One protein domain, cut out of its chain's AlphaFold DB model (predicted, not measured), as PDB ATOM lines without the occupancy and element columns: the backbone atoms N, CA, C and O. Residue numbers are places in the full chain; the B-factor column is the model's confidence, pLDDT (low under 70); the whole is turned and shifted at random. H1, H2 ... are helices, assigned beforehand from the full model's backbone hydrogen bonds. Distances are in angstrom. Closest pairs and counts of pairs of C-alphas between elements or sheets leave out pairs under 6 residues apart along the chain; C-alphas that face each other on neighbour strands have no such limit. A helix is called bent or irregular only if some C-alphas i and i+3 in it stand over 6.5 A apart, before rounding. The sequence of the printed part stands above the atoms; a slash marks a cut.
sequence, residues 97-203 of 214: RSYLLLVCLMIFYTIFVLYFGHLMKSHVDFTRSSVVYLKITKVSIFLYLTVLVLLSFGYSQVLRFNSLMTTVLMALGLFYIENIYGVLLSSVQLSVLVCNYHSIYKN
ATOM      1  N   ARG A  97     -39.442 -18.645 -50.451       65.94
ATOM      2  CA  ARG A  97     -39.352 -17.256 -50.917       65.94
ATOM      3  C   ARG A  97     -40.163 -16.266 -50.067       65.94
ATOM      4  O   ARG A  97     -39.729 -15.130 -49.915       65.94
ATOM      5  N   SER A  98     -41.276 -16.693 -49.468       68.31
ATOM      6  CA  SER A  98     -42.091 -15.879 -48.557       68.31
ATOM      7  C   SER A  98     -41.370 -15.555 -47.242       68.31
ATOM      8  O   SER A  98     -41.686 -14.551 -46.609       68.31
ATOM      9  N   TYR A  99     -40.371 -16.356 -46.855       78.50
ATOM     10  CA  TYR A  99     -39.568 -16.165 -45.643       78.50
ATOM     11  C   TYR A  99     -38.149 -15.658 -45.928       78.50
ATOM     12  O   TYR A  99     -37.337 -15.579 -45.010       78.50
ATOM     13  N   LEU A 100     -37.832 -15.288 -47.175       83.75
ATOM     14  CA  LEU A 100     -36.474 -14.904 -47.582       83.75
ATOM     15  C   LEU A 100     -35.924 -13.750 -46.732       83.75
ATOM     16  O   LEU A 100     -34.784 -13.807 -46.277       83.75
ATOM     17  N   LEU A 101     -36.756 -12.743 -46.449       86.25
ATOM     18  CA  LEU A 101     -36.378 -11.615 -45.596       86.25
ATOM     19  C   LEU A 101     -36.058 -12.061 -44.161       86.25
ATOM     20  O   LEU A 101     -35.045 -11.642 -43.610       86.25
ATOM     21  N   LEU A 102     -36.873 -12.950 -43.582       87.56
ATOM     22  CA  LEU A 102     -36.648 -13.495 -42.240       87.56
ATOM     23  C   LEU A 102     -35.344 -14.303 -42.179       87.56
ATOM     24  O   LEU A 102     -34.551 -14.119 -41.258       87.56
ATOM     25  N   VAL A 103     -35.101 -15.156 -43.176       88.44
ATOM     26  CA  VAL A 103     -33.878 -15.966 -43.279       88.44
ATOM     27  C   VAL A 103     -32.643 -15.073 -43.412       88.44
ATOM     28  O   VAL A 103     -31.658 -15.287 -42.706       88.44
ATOM     29  N   CYS A 104     -32.703 -14.036 -44.252       89.81
ATOM     30  CA  CYS A 104     -31.627 -13.055 -44.390       89.81
ATOM     31  C   CYS A 104     -31.316 -12.375 -43.047       89.81
ATOM     32  O   CYS A 104     -30.154 -12.272 -42.657       89.81
ATOM     33  N   LEU A 105     -32.352 -11.994 -42.293       90.94
ATOM     34  CA  LEU A 105     -32.201 -11.363 -40.980       90.94
ATOM     35  C   LEU A 105     -31.600 -12.324 -39.939       90.94
ATOM     36  O   LEU A 105     -30.751 -11.915 -39.152       90.94
ATOM     37  N   MET A 106     -31.964 -13.610 -39.957       90.81
ATOM     38  CA  MET A 106     -31.365 -14.632 -39.082       90.81
ATOM     39  C   MET A 106     -29.878 -14.873 -39.390       90.81
ATOM     40  O   MET A 106     -29.062 -14.999 -38.470       90.81
ATOM     41  N   ILE A 107     -29.503 -14.902 -40.672       91.38
ATOM     42  CA  ILE A 107     -28.099 -15.006 -41.099       91.38
ATOM     43  C   ILE A 107     -27.334 -13.751 -40.675       91.38
ATOM     44  O   ILE A 107     -26.270 -13.859 -40.061       91.38
ATOM     45  N   PHE A 108     -27.901 -12.570 -40.933       92.50
ATOM     46  CA  PHE A 108     -27.326 -11.296 -40.515       92.50
ATOM     47  C   PHE A 108     -27.102 -11.255 -39.002       92.50
ATOM     48  O   PHE A 108     -25.990 -10.976 -38.569       92.50
ATOM     49  N   TYR A 109     -28.103 -11.626 -38.197       92.25
ATOM     50  CA  TYR A 109     -27.975 -11.724 -36.741       92.25
ATOM     51  C   TYR A 109     -26.836 -12.663 -36.328       92.25
ATOM     52  O   TYR A 109     -26.053 -12.328 -35.444       92.25
ATOM     53  N   THR A 110     -26.695 -13.817 -36.984       91.94
ATOM     54  CA  THR A 110     -25.626 -14.780 -36.675       91.94
ATOM     55  C   THR A 110     -24.242 -14.175 -36.908       91.94
ATOM     56  O   THR A 110     -23.383 -14.244 -36.027       91.94
ATOM     57  N   ILE A 111     -24.033 -13.526 -38.056       92.81
ATOM     58  CA  ILE A 111     -22.777 -12.827 -38.373       92.81
ATOM     59  C   ILE A 111     -22.537 -11.691 -37.372       92.81
ATOM     60  O   ILE A 111     -21.430 -11.531 -36.859       92.81
ATOM     61  N   PHE A 112     -23.589 -10.943 -37.047       92.56
ATOM     62  CA  PHE A 112     -23.542  -9.807 -36.137       92.56
ATOM     63  C   PHE A 112     -23.146 -10.234 -34.713       92.56
ATOM     64  O   PHE A 112     -22.251  -9.630 -34.124       92.56
ATOM     65  N   VAL A 113     -23.705 -11.328 -34.183       92.06
ATOM     66  CA  VAL A 113     -23.308 -11.895 -32.880       92.06
ATOM     67  C   VAL A 113     -21.871 -12.412 -32.901       92.06
ATOM     68  O   VAL A 113     -21.158 -12.242 -31.914       92.06
ATOM     69  N   LEU A 114     -21.414 -13.034 -33.991       91.75
ATOM     70  CA  LEU A 114     -20.028 -13.507 -34.089       91.75
ATOM     71  C   LEU A 114     -19.031 -12.340 -34.097       91.75
ATOM     72  O   LEU A 114     -18.036 -12.385 -33.371       91.75
ATOM     73  N   TYR A 115     -19.322 -11.285 -34.859       91.88
ATOM     74  CA  TYR A 115     -18.470 -10.102 -34.965       91.88
ATOM     75  C   TYR A 115     -18.483  -9.262 -33.679       91.88
ATOM     76  O   TYR A 115     -17.453  -9.101 -33.022       91.88
ATOM     77  N   PHE A 116     -19.656  -8.787 -33.251       89.12
ATOM     78  CA  PHE A 116     -19.773  -7.952 -32.052       89.12
ATOM     79  C   PHE A 116     -19.550  -8.735 -30.763       89.12
ATOM     80  O   PHE A 116     -19.050  -8.176 -29.792       89.12
ATOM     81  N   GLY A 117     -19.836 -10.037 -30.742       87.38
ATOM     82  CA  GLY A 117     -19.487 -10.897 -29.616       87.38
ATOM     83  C   GLY A 117     -17.975 -11.031 -29.428       87.38
ATOM     84  O   GLY A 117     -17.514 -11.140 -28.292       87.38
ATOM     85  N   HIS A 118     -17.181 -10.983 -30.504       88.25
ATOM     86  CA  HIS A 118     -15.730 -10.881 -30.371       88.25
ATOM     87  C   HIS A 118     -15.328  -9.518 -29.796       88.25
ATOM     88  O   HIS A 118     -14.571  -9.483 -28.824       88.25
ATOM     89  N   LEU A 119     -15.846  -8.418 -30.345       86.69
ATOM     90  CA  LEU A 119     -15.515  -7.063 -29.882       86.69
ATOM     91  C   LEU A 119     -15.897  -6.835 -28.413       86.69
ATOM     92  O   LEU A 119     -15.145  -6.222 -27.657       86.69
ATOM     93  N   MET A 120     -17.026  -7.398 -27.985       86.00
ATOM     94  CA  MET A 120     -17.504  -7.330 -26.606       86.00
ATOM     95  C   MET A 120     -16.542  -8.011 -25.625       86.00
ATOM     96  O   MET A 120     -16.374  -7.516 -24.518       86.00
ATOM     97  N   LYS A 121     -15.872  -9.103 -26.023       87.31
ATOM     98  CA  LYS A 121     -14.864  -9.777 -25.182       87.31
ATOM     99  C   LYS A 121     -13.581  -8.972 -24.999       87.31
ATOM    100  O   LYS A 121     -12.895  -9.166 -24.006       87.31
ATOM    101  N   SER A 122     -13.232  -8.135 -25.973       85.25
ATOM    102  CA  SER A 122     -12.050  -7.268 -25.915       85.25
ATOM    103  C   SER A 122     -12.324  -5.914 -25.255       85.25
ATOM    104  O   SER A 122     -11.398  -5.126 -25.096       85.25
ATOM    105  N   HIS A 123     -13.580  -5.616 -24.912       85.19
ATOM    106  CA  HIS A 123     -13.951  -4.337 -24.319       85.19
ATOM    107  C   HIS A 123     -13.584  -4.267 -22.833       85.19
ATOM    108  O   HIS A 123     -13.576  -5.282 -22.139       85.19
ATOM    109  N   VAL A 124     -13.329  -3.053 -22.340       78.81
ATOM    110  CA  VAL A 124     -12.951  -2.795 -20.938       78.81
ATOM    111  C   VAL A 124     -14.065  -3.214 -19.972       78.81
ATOM    112  O   VAL A 124     -13.797  -3.815 -18.939       78.81
ATOM    113  N   ASP A 125     -15.320  -3.002 -20.366       79.50
ATOM    114  CA  ASP A 125     -16.511  -3.339 -19.571       79.50
ATOM    115  C   ASP A 125     -16.932  -4.821 -19.686       79.50
ATOM    116  O   ASP A 125     -18.105  -5.180 -19.539       79.50
ATOM    117  N   PHE A 126     -16.007  -5.726 -20.017       85.19
ATOM    118  CA  PHE A 126     -16.322  -7.148 -20.131       85.19
ATOM    119  C   PHE A 126     -16.414  -7.817 -18.751       85.19
ATOM    120  O   PHE A 126     -15.430  -8.265 -18.165       85.19
ATOM    121  N   THR A 127     -17.639  -7.905 -18.241       88.88
ATOM    122  CA  THR A 127     -17.971  -8.462 -16.923       88.88
ATOM    123  C   THR A 127     -18.493  -9.906 -16.987       88.88
ATOM    124  O   THR A 127     -18.726 -10.492 -18.049       88.88
ATOM    125  N   ARG A 128     -18.766 -10.497 -15.815       87.62
ATOM    126  CA  ARG A 128     -19.448 -11.798 -15.702       87.62
ATOM    127  C   ARG A 128     -20.859 -11.772 -16.308       87.62
ATOM    128  O   ARG A 128     -21.244 -12.759 -16.936       87.62
ATOM    129  N   SER A 129     -21.602 -10.673 -16.172       87.44
ATOM    130  CA  SER A 129     -22.922 -10.499 -16.799       87.44
ATOM    131  C   SER A 129     -22.816 -10.522 -18.322       87.44
ATOM    132  O   SER A 129     -23.559 -11.245 -18.984       87.44
ATOM    133  N   SER A 130     -21.801  -9.850 -18.875       87.25
ATOM    134  CA  SER A 130     -21.497  -9.865 -20.312       87.25
ATOM    135  C   SER A 130     -21.214 -11.274 -20.852       87.25
ATOM    136  O   SER A 130     -21.656 -11.624 -21.948       87.25
ATOM    137  N   VAL A 131     -20.537 -12.127 -20.072       89.81
ATOM    138  CA  VAL A 131     -20.332 -13.548 -20.415       89.81
ATOM    139  C   VAL A 131     -21.660 -14.306 -20.470       89.81
ATOM    140  O   VAL A 131     -21.865 -15.116 -21.377       89.81
ATOM    141  N   VAL A 132     -22.553 -14.079 -19.501       91.06
ATOM    142  CA  VAL A 132     -23.875 -14.727 -19.447       91.06
ATOM    143  C   VAL A 132     -24.735 -14.278 -20.625       91.06
ATOM    144  O   VAL A 132     -25.260 -15.129 -21.342       91.06
ATOM    145  N   TYR A 133     -24.791 -12.973 -20.899       91.88
ATOM    146  CA  TYR A 133     -25.498 -12.418 -22.051       91.88
ATOM    147  C   TYR A 133     -25.017 -13.045 -23.369       91.88
ATOM    148  O   TYR A 133     -25.818 -13.514 -24.177       91.88
ATOM    149  N   LEU A 134     -23.699 -13.175 -23.553       90.88
ATOM    150  CA  LEU A 134     -23.116 -13.777 -24.755       90.88
ATOM    151  C   LEU A 134     -23.422 -15.282 -24.887       90.88
ATOM    152  O   LEU A 134     -23.484 -15.817 -25.995       90.88
ATOM    153  N   LYS A 135     -23.637 -15.994 -23.775       92.06
ATOM    154  CA  LYS A 135     -24.137 -17.380 -23.810       92.06
ATOM    155  C   LYS A 135     -25.599 -17.430 -24.258       92.06
ATOM    156  O   LYS A 135     -25.927 -18.262 -25.100       92.06
ATOM    157  N   ILE A 136     -26.450 -16.533 -23.757       92.25
ATOM    158  CA  ILE A 136     -27.871 -16.439 -24.144       92.25
ATOM    159  C   ILE A 136     -28.007 -16.125 -25.645       92.25
ATOM    160  O   ILE A 136     -28.778 -16.779 -26.356       92.25
ATOM    161  N   THR A 137     -27.216 -15.186 -26.169       91.38
ATOM    162  CA  THR A 137     -27.247 -14.849 -27.603       91.38
ATOM    163  C   THR A 137     -26.757 -16.004 -28.477       91.38
ATOM    164  O   THR A 137     -27.343 -16.251 -29.531       91.38
ATOM    165  N   LYS A 138     -25.770 -16.789 -28.026       91.44
ATOM    166  CA  LYS A 138     -25.346 -18.030 -28.705       91.44
ATOM    167  C   LYS A 138     -26.419 -19.117 -28.713       91.44
ATOM    168  O   LYS A 138     -26.588 -19.780 -29.732       91.44
ATOM    169  N   VAL A 139     -27.160 -19.286 -27.617       93.38
ATOM    170  CA  VAL A 139     -28.330 -20.185 -27.589       93.38
ATOM    171  C   VAL A 139     -29.377 -19.722 -28.607       93.38
ATOM    172  O   VAL A 139     -29.939 -20.545 -29.329       93.38
ATOM    173  N   SER A 140     -29.567 -18.408 -28.750       91.69
ATOM    174  CA  SER A 140     -30.474 -17.837 -29.755       91.69
ATOM    175  C   SER A 140     -30.027 -18.141 -31.197       91.69
ATOM    176  O   SER A 140     -30.872 -18.404 -32.046       91.69
ATOM    177  N   ILE A 141     -28.717 -18.188 -31.487       93.12
ATOM    178  CA  ILE A 141     -28.209 -18.626 -32.805       93.12
ATOM    179  C   ILE A 141     -28.635 -20.069 -33.097       93.12
ATOM    180  O   ILE A 141     -29.100 -20.364 -34.198       93.12
ATOM    181  N   PHE A 142     -28.495 -20.970 -32.120       92.44
ATOM    182  CA  PHE A 142     -28.894 -22.368 -32.292       92.44
ATOM    183  C   PHE A 142     -30.399 -22.493 -32.558       92.44
ATOM    184  O   PHE A 142     -30.804 -23.208 -33.471       92.44
ATOM    185  N   LEU A 143     -31.219 -21.729 -31.828       92.62
ATOM    186  CA  LEU A 143     -32.659 -21.632 -32.075       92.62
ATOM    187  C   LEU A 143     -32.938 -21.224 -33.535       92.62
ATOM    188  O   LEU A 143     -33.646 -21.936 -34.244       92.62
ATOM    189  N   TYR A 144     -32.324 -20.148 -34.031       91.69
ATOM    190  CA  TYR A 144     -32.535 -19.692 -35.410       91.69
ATOM    191  C   TYR A 144     -32.050 -20.687 -36.466       91.69
ATOM    192  O   TYR A 144     -32.715 -20.854 -37.489       91.69
ATOM    193  N   LEU A 145     -30.958 -21.409 -36.208       91.31
ATOM    194  CA  LEU A 145     -30.506 -22.491 -37.083       91.31
ATOM    195  C   LEU A 145     -31.562 -23.605 -37.178       91.31
ATOM    196  O   LEU A 145     -31.900 -24.037 -38.280       91.31
ATOM    197  N   THR A 146     -32.126 -24.041 -36.045       89.50
ATOM    198  CA  THR A 146     -33.176 -25.078 -36.050       89.50
ATOM    199  C   THR A 146     -34.425 -24.617 -36.797       89.50
ATOM    200  O   THR A 146     -35.018 -25.389 -37.549       89.50
ATOM    201  N   VAL A 147     -34.785 -23.340 -36.668       89.50
ATOM    202  CA  VAL A 147     -35.917 -22.737 -37.380       89.50
ATOM    203  C   VAL A 147     -35.664 -22.704 -38.882       89.50
ATOM    204  O   VAL A 147     -36.556 -23.060 -39.643       89.50
ATOM    205  N   LEU A 148     -34.456 -22.350 -39.320       88.69
ATOM    206  CA  LEU A 148     -34.083 -22.337 -40.737       88.69
ATOM    207  C   LEU A 148     -34.188 -23.739 -41.355       88.69
ATOM    208  O   LEU A 148     -34.768 -23.903 -42.432       88.69
ATOM    209  N   VAL A 149     -33.689 -24.759 -40.652       88.38
ATOM    210  CA  VAL A 149     -33.784 -26.161 -41.089       88.38
ATOM    211  C   VAL A 149     -35.246 -26.597 -41.185       88.38
ATOM    212  O   VAL A 149     -35.676 -27.093 -42.223       88.38
ATOM    213  N   LEU A 150     -36.047 -26.362 -40.145       87.69
ATOM    214  CA  LEU A 150     -37.446 -26.794 -40.115       87.69
ATOM    215  C   LEU A 150     -38.339 -26.022 -41.100       87.69
ATOM    216  O   LEU A 150     -39.248 -26.611 -41.690       87.69
ATOM    217  N   LEU A 151     -38.058 -24.738 -41.343       85.00
ATOM    218  CA  LEU A 151     -38.713 -23.960 -42.398       85.00
ATOM    219  C   LEU A 151     -38.391 -24.510 -43.788       85.00
ATOM    220  O   LEU A 151     -39.273 -24.528 -44.644       85.00
ATOM    221  N   SER A 152     -37.167 -25.001 -44.005       81.44
ATOM    222  CA  SER A 152     -36.769 -25.635 -45.271       81.44
ATOM    223  C   SER A 152     -37.557 -26.923 -45.543       81.44
ATOM    224  O   SER A 152     -37.847 -27.231 -46.696       81.44
ATOM    225  N   PHE A 153     -37.983 -27.632 -44.491       82.12
ATOM    226  CA  PHE A 153     -38.898 -28.777 -44.585       82.12
ATOM    227  C   PHE A 153     -40.388 -28.388 -44.665       82.12
ATOM    228  O   PHE A 153     -41.244 -29.259 -44.806       82.12
ATOM    229  N   GLY A 154     -40.722 -27.094 -44.594       74.50
ATOM    230  CA  GLY A 154     -42.093 -26.591 -44.716       74.50
ATOM    231  C   GLY A 154     -42.892 -26.529 -43.408       74.50
ATOM    232  O   GLY A 154     -44.102 -26.298 -43.449       74.50
ATOM    233  N   TYR A 155     -42.256 -26.694 -42.244       80.88
ATOM    234  CA  TYR A 155     -42.938 -26.606 -40.948       80.88
ATOM    235  C   TYR A 155     -43.107 -25.148 -40.491       80.88
ATOM    236  O   TYR A 155     -42.289 -24.605 -39.752       80.88
ATOM    237  N   SER A 156     -44.213 -24.508 -40.880       75.25
ATOM    238  CA  SER A 156     -44.507 -23.108 -40.516       75.25
ATOM    239  C   SER A 156     -44.856 -22.898 -39.033       75.25
ATOM    240  O   SER A 156     -44.633 -21.813 -38.498       75.25
ATOM    241  N   GLN A 157     -45.343 -23.931 -38.333       79.56
ATOM    242  CA  GLN A 157     -45.698 -23.854 -36.902       79.56
ATOM    243  C   GLN A 157     -44.491 -23.550 -36.001       79.56
ATOM    244  O   GLN A 157     -44.638 -22.998 -34.909       79.56
ATOM    245  N   VAL A 158     -43.283 -23.836 -36.487       85.44
ATOM    246  CA  VAL A 158     -42.021 -23.574 -35.789       85.44
ATOM    247  C   VAL A 158     -41.791 -22.076 -35.571       85.44
ATOM    248  O   VAL A 158     -41.164 -21.697 -34.585       85.44
ATOM    249  N   LEU A 159     -42.366 -21.205 -36.407       84.94
ATOM    250  CA  LEU A 159     -42.275 -19.749 -36.245       84.94
ATOM    251  C   LEU A 159     -42.916 -19.266 -34.936       84.94
ATOM    252  O   LEU A 159     -42.367 -18.382 -34.273       84.94
ATOM    253  N   ARG A 160     -44.042 -19.876 -34.531       85.00
ATOM    254  CA  ARG A 160     -44.741 -19.552 -33.274       85.00
ATOM    255  C   ARG A 160     -43.896 -19.940 -32.066       85.00
ATOM    256  O   ARG A 160     -43.704 -19.130 -31.164       85.00
ATOM    257  N   PHE A 161     -43.334 -21.149 -32.099       87.62
ATOM    258  CA  PHE A 161     -42.409 -21.624 -31.072       87.62
ATOM    259  C   PHE A 161     -41.155 -20.745 -30.989       87.62
ATOM    260  O   PHE A 161     -40.764 -20.323 -29.903       87.62
ATOM    261  N   ASN A 162     -40.574 -20.389 -32.139       89.69
ATOM    262  CA  ASN A 162     -39.429 -19.490 -32.220       89.69
ATOM    263  C   ASN A 162     -39.727 -18.123 -31.602       89.69
ATOM    264  O   ASN A 162     -38.895 -17.588 -30.879       89.69
ATOM    265  N   SER A 163     -40.909 -17.561 -31.866       89.94
ATOM    266  CA  SER A 163     -41.313 -16.265 -31.318       89.94
ATOM    267  C   SER A 163     -41.380 -16.291 -29.790       89.94
ATOM    268  O   SER A 163     -40.793 -15.434 -29.126       89.94
ATOM    269  N   LEU A 164     -42.007 -17.326 -29.224       90.94
ATOM    270  CA  LEU A 164     -42.085 -17.517 -27.776       90.94
ATOM    271  C   LEU A 164     -40.689 -17.666 -27.160       90.94
ATOM    272  O   LEU A 164     -40.342 -16.927 -26.240       90.94
ATOM    273  N   MET A 165     -39.864 -18.562 -27.705       91.94
ATOM    274  CA  MET A 165     -38.517 -18.809 -27.181       91.94
ATOM    275  C   MET A 165     -37.615 -17.583 -27.307       91.94
ATOM    276  O   MET A 165     -36.902 -17.245 -26.365       91.94
ATOM    277  N   THR A 166     -37.685 -16.863 -28.427       90.69
ATOM    278  CA  THR A 166     -36.926 -15.621 -28.627       90.69
ATOM    279  C   THR A 166     -37.356 -14.548 -27.632       90.69
ATOM    280  O   THR A 166     -36.500 -13.867 -27.079       90.69
ATOM    281  N   THR A 167     -38.656 -14.427 -27.351       92.00
ATOM    282  CA  THR A 167     -39.178 -13.474 -26.359       92.00
ATOM    283  C   THR A 167     -38.662 -13.800 -24.956       92.00
ATOM    284  O   THR A 167     -38.199 -12.905 -24.253       92.00
ATOM    285  N   VAL A 168     -38.661 -15.079 -24.565       93.62
ATOM    286  CA  VAL A 168     -38.112 -15.527 -23.272       93.62
ATOM    287  C   VAL A 168     -36.608 -15.255 -23.186       93.62
ATOM    288  O   VAL A 168     -36.142 -14.695 -22.197       93.62
ATOM    289  N   LEU A 169     -35.844 -15.602 -24.225       92.38
ATOM    290  CA  LEU A 169     -34.397 -15.361 -24.267       92.38
ATOM    291  C   LEU A 169     -34.067 -13.867 -24.230       92.38
ATOM    292  O   LEU A 169     -33.116 -13.474 -23.562       92.38
ATOM    293  N   MET A 170     -34.860 -13.035 -24.905       91.56
ATOM    294  CA  MET A 170     -34.703 -11.586 -24.882       91.56
ATOM    295  C   MET A 170     -35.019 -11.013 -23.498       91.56
ATOM    296  O   MET A 170     -34.226 -10.234 -22.976       91.56
ATOM    297  N   ALA A 171     -36.118 -11.442 -22.872       92.81
ATOM    298  CA  ALA A 171     -36.488 -11.028 -21.521       92.81
ATOM    299  C   ALA A 171     -35.408 -11.403 -20.494       92.81
ATOM    300  O   ALA A 171     -35.029 -10.577 -19.670       92.81
ATOM    301  N   LEU A 172     -34.859 -12.618 -20.585       92.62
ATOM    302  CA  LEU A 172     -33.718 -13.036 -19.767       92.62
ATOM    303  C   LEU A 172     -32.463 -12.216 -20.085       92.62
ATOM    304  O   LEU A 172     -31.747 -11.817 -19.172       92.62
ATOM    305  N   GLY A 173     -32.202 -11.948 -21.365       89.06
ATOM    306  CA  GLY A 173     -31.052 -11.175 -21.826       89.06
ATOM    307  C   GLY A 173     -31.036  -9.745 -21.291       89.06
ATOM    308  O   GLY A 173     -29.969  -9.273 -20.910       89.06
ATOM    309  N   LEU A 174     -32.197  -9.088 -21.194       90.44
ATOM    310  CA  LEU A 174     -32.332  -7.709 -20.703       90.44
ATOM    311  C   LEU A 174     -31.741  -7.502 -19.300       90.44
ATOM    312  O   LEU A 174     -31.161  -6.450 -19.050       90.44
ATOM    313  N   PHE A 175     -31.810  -8.503 -18.415       91.56
ATOM    314  CA  PHE A 175     -31.225  -8.421 -17.068       91.56
ATOM    315  C   PHE A 175     -29.689  -8.391 -17.055       91.56
ATOM    316  O   PHE A 175     -29.098  -8.030 -16.043       91.56
ATOM    317  N   TYR A 176     -29.044  -8.783 -18.156       90.12
ATOM    318  CA  TYR A 176     -27.588  -8.916 -18.256       90.12
ATOM    319  C   TYR A 176     -26.961  -7.928 -19.253       90.12
ATOM    320  O   TYR A 176     -25.781  -8.062 -19.589       90.12
ATOM    321  N   ILE A 177     -27.729  -6.953 -19.753       88.69
ATOM    322  CA  ILE A 177     -27.210  -5.904 -20.637       88.69
ATOM    323  C   ILE A 177     -26.514  -4.842 -19.791       88.69
ATOM    324  O   ILE A 177     -27.160  -4.055 -19.112       88.69
ATOM    325  N   GLU A 178     -25.191  -4.790 -19.897       85.62
ATOM    326  CA  GLU A 178     -24.372  -3.738 -19.272       85.62
ATOM    327  C   GLU A 178     -23.667  -2.860 -20.317       85.62
ATOM    328  O   GLU A 178     -23.343  -1.709 -20.051       85.62
ATOM    329  N   ASN A 179     -23.492  -3.375 -21.540       84.75
ATOM    330  CA  ASN A 179     -22.656  -2.762 -22.570       84.75
ATOM    331  C   ASN A 179     -23.459  -2.296 -23.781       84.75
ATOM    332  O   ASN A 179     -24.452  -2.920 -24.165       84.75
ATOM    333  N   ILE A 180     -22.938  -1.281 -24.479       87.75
ATOM    334  CA  ILE A 180     -23.518  -0.784 -25.737       87.75
ATOM    335  C   ILE A 180     -23.624  -1.886 -26.801       87.75
ATOM    336  O   ILE A 180     -24.602  -1.951 -27.541       87.75
ATOM    337  N   TYR A 181     -22.678  -2.831 -26.815       87.69
ATOM    338  CA  TYR A 181     -22.743  -4.016 -27.670       87.69
ATOM    339  C   TYR A 181     -23.926  -4.920 -27.323       87.69
ATOM    340  O   TYR A 181     -24.572  -5.437 -28.225       87.69
ATOM    341  N   GLY A 182     -24.262  -5.075 -26.039       86.69
ATOM    342  CA  GLY A 182     -25.453  -5.815 -25.615       86.69
ATOM    343  C   GLY A 182     -26.747  -5.127 -26.056       86.69
ATOM    344  O   GLY A 182     -27.681  -5.790 -26.495       86.69
ATOM    345  N   VAL A 183     -26.784  -3.793 -26.027       90.25
ATOM    346  CA  VAL A 183     -27.920  -3.017 -26.557       90.25
ATOM    347  C   VAL A 183     -28.066  -3.221 -28.069       90.25
ATOM    348  O   VAL A 183     -29.164  -3.504 -28.545       90.25
ATOM    349  N   LEU A 184     -26.964  -3.148 -28.823       90.62
ATOM    350  CA  LEU A 184     -26.954  -3.379 -30.273       90.62
ATOM    351  C   LEU A 184     -27.354  -4.816 -30.639       90.62
ATOM    352  O   LEU A 184     -28.128  -5.027 -31.567       90.62
ATOM    353  N   LEU A 185     -26.864  -5.817 -29.909       90.19
ATOM    354  CA  LEU A 185     -27.241  -7.215 -30.132       90.19
ATOM    355  C   LEU A 185     -28.740  -7.433 -29.871       90.19
ATOM    356  O   LEU A 185     -29.426  -8.060 -30.685       90.19
ATOM    357  N   SER A 186     -29.269  -6.849 -28.794       91.44
ATOM    358  CA  SER A 186     -30.695  -6.907 -28.467       91.44
ATOM    359  C   SER A 186     -31.568  -6.188 -29.496       91.44
ATOM    360  O   SER A 186     -32.659  -6.668 -29.793       91.44
ATOM    361  N   SER A 187     -31.122  -5.075 -30.086       91.50
ATOM    362  CA  SER A 187     -31.913  -4.363 -31.102       91.50
ATOM    363  C   SER A 187     -32.053  -5.171 -32.399       91.50
ATOM    364  O   SER A 187     -33.141  -5.240 -32.983       91.50
ATOM    365  N   VAL A 188     -30.996  -5.873 -32.819       91.62
ATOM    366  CA  VAL A 188     -31.075  -6.802 -33.957       91.62
ATOM    367  C   VAL A 188     -31.974  -7.990 -33.610       91.62
ATOM    368  O   VAL A 188     -32.809  -8.379 -34.425       91.62
ATOM    369  N   GLN A 189     -31.882  -8.527 -32.389       90.81
ATOM    370  CA  GLN A 189     -32.765  -9.606 -31.932       90.81
ATOM    371  C   GLN A 189     -34.245  -9.188 -31.927       90.81
ATOM    372  O   GLN A 189     -35.102  -9.963 -32.354       90.81
ATOM    373  N   LEU A 190     -34.546  -7.945 -31.533       92.69
ATOM    374  CA  LEU A 190     -35.890  -7.371 -31.619       92.69
ATOM    375  C   LEU A 190     -36.377  -7.309 -33.069       92.69
ATOM    376  O   LEU A 190     -37.525  -7.638 -33.357       92.69
ATOM    377  N   SER A 191     -35.493  -6.928 -33.989       90.31
ATOM    378  CA  SER A 191     -35.808  -6.835 -35.416       90.31
ATOM    379  C   SER A 191     -36.148  -8.213 -35.999       90.31
ATOM    380  O   SER A 191     -37.141  -8.348 -36.715       90.31
ATOM    381  N   VAL A 192     -35.400  -9.261 -35.620       90.38
ATOM    382  CA  VAL A 192     -35.732 -10.659 -35.966       90.38
ATOM    383  C   VAL A 192     -37.117 -11.032 -35.428       90.38
ATOM    384  O   VAL A 192     -37.920 -11.615 -36.157       90.38
ATOM    385  N   LEU A 193     -37.414 -10.686 -34.171       91.50
ATOM    386  CA  LEU A 193     -38.692 -10.998 -33.530       91.50
ATOM    387  C   LEU A 193     -39.870 -10.317 -34.242       91.50
ATOM    388  O   LEU A 193     -40.856 -10.982 -34.558       91.50
ATOM    389  N   VAL A 194     -39.756  -9.022 -34.550       89.44
ATOM    390  CA  VAL A 194     -40.786  -8.257 -35.274       89.44
ATOM    391  C   VAL A 194     -41.022  -8.840 -36.666       89.44
ATOM    392  O   VAL A 194     -42.171  -9.058 -37.056       89.44
ATOM    393  N   CYS A 195     -39.956  -9.167 -37.403       87.25
ATOM    394  CA  CYS A 195     -40.086  -9.820 -38.704       87.25
ATOM    395  C   CYS A 195     -40.744 -11.200 -38.596       87.25
ATOM    396  O   CYS A 195     -41.591 -11.530 -39.423       87.25
ATOM    397  N   ASN A 196     -40.417 -11.981 -37.564       87.06
ATOM    398  CA  ASN A 196     -41.052 -13.273 -37.320       87.06
ATOM    399  C   ASN A 196     -42.560 -13.112 -37.046       87.06
ATOM    400  O   ASN A 196     -43.378 -13.795 -37.661       87.06
ATOM    401  N   TYR A 197     -42.951 -12.154 -36.199       84.56
ATOM    402  CA  TYR A 197     -44.363 -11.829 -35.962       84.56
ATOM    403  C   TYR A 197     -45.086 -11.394 -37.237       84.56
ATOM    404  O   TYR A 197     -46.201 -11.853 -37.494       84.56
ATOM    405  N   HIS A 198     -44.447 -10.567 -38.064       82.50
ATOM    406  CA  HIS A 198     -45.004 -10.164 -39.351       82.50
ATOM    407  C   HIS A 198     -45.219 -11.372 -40.279       82.50
ATOM    408  O   HIS A 198     -46.289 -11.510 -40.873       82.50
ATOM    409  N   SER A 199     -44.252 -12.295 -40.348       80.56
ATOM    410  CA  SER A 199     -44.389 -13.546 -41.106       80.56
ATOM    411  C   SER A 199     -45.522 -14.436 -40.583       80.56
ATOM    412  O   SER A 199     -46.232 -15.043 -41.380       80.56
ATOM    413  N   ILE A 200     -45.739 -14.499 -39.265       74.62
ATOM    414  CA  ILE A 200     -46.857 -15.251 -38.674       74.62
ATOM    415  C   ILE A 200     -48.198 -14.607 -39.049       74.62
ATOM    416  O   ILE A 200     -49.088 -15.313 -39.517       74.62
ATOM    417  N   TYR A 201     -48.334 -13.287 -38.887       68.69
ATOM    418  CA  TYR A 201     -49.574 -12.554 -39.178       68.69
ATOM    419  C   TYR A 201     -49.955 -12.605 -40.660       68.69
ATOM    420  O   TYR A 201     -51.130 -12.697 -41.013       68.69
ATOM    421  N   LYS A 202     -48.962 -12.593 -41.553       66.56
ATOM    422  CA  LYS A 202     -49.201 -12.753 -42.991       66.56
ATOM    423  C   LYS A 202     -49.810 -14.122 -43.333       66.56
ATOM    424  O   LYS A 202     -50.602 -14.219 -44.263       66.56
ATOM    425  N   ASN A 203     -49.479 -15.154 -42.560       59.00
ATOM    426  CA  ASN A 203     -49.888 -16.536 -42.811       59.00
ATOM    427  C   ASN A 203     -51.150 -16.974 -42.051       59.00
ATOM    428  O   ASN A 203     -51.576 -18.120 -42.204       59.00
TER     429      ASN A 203
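AT A GLANCE: This is residues 97 to 203 of the 214 residues of an uncharacterized protein of Theileria parva (UniProt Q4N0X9). Four helices, H1 to H4, stand side by side in an up-and-down bundle, each running against the one before. The printed part has 107 residues; its class is all helix. It is compact, with a 13.9 A radius of gyration of the C-alphas, and spans 44 by 22 by 18 A.

HOW THE PARTS SIT: Start at H1, residues 97 to 121; with H2, residues 128 to 152, H3, residues 158 to 174, and H4, residues 180 to 202, it forms three successive hairpins. H4 touches H1 at a shallow tilt of 12 degrees, closest at C-alphas 195 and 102, 6.2 A apart; H1 and H3 are apart. Every O i to N i+4 pair is within hydrogen-bond range in H2, H3 and H4, and 19 of 21 in H1.

IN THESE COORDINATES: Find C-alpha 97 at (-39.352, -17.256, -50.917); H1 runs 36.3 A, irregular where C-alphas 98 and 101 are 7.7 A apart. H4 ends at C-alpha 202, (-49.201, -12.753, -42.991).

THE WHOLE: The printed part has no cut; pLDDT is under 70 at residues 97 to 98 and 201 to 203.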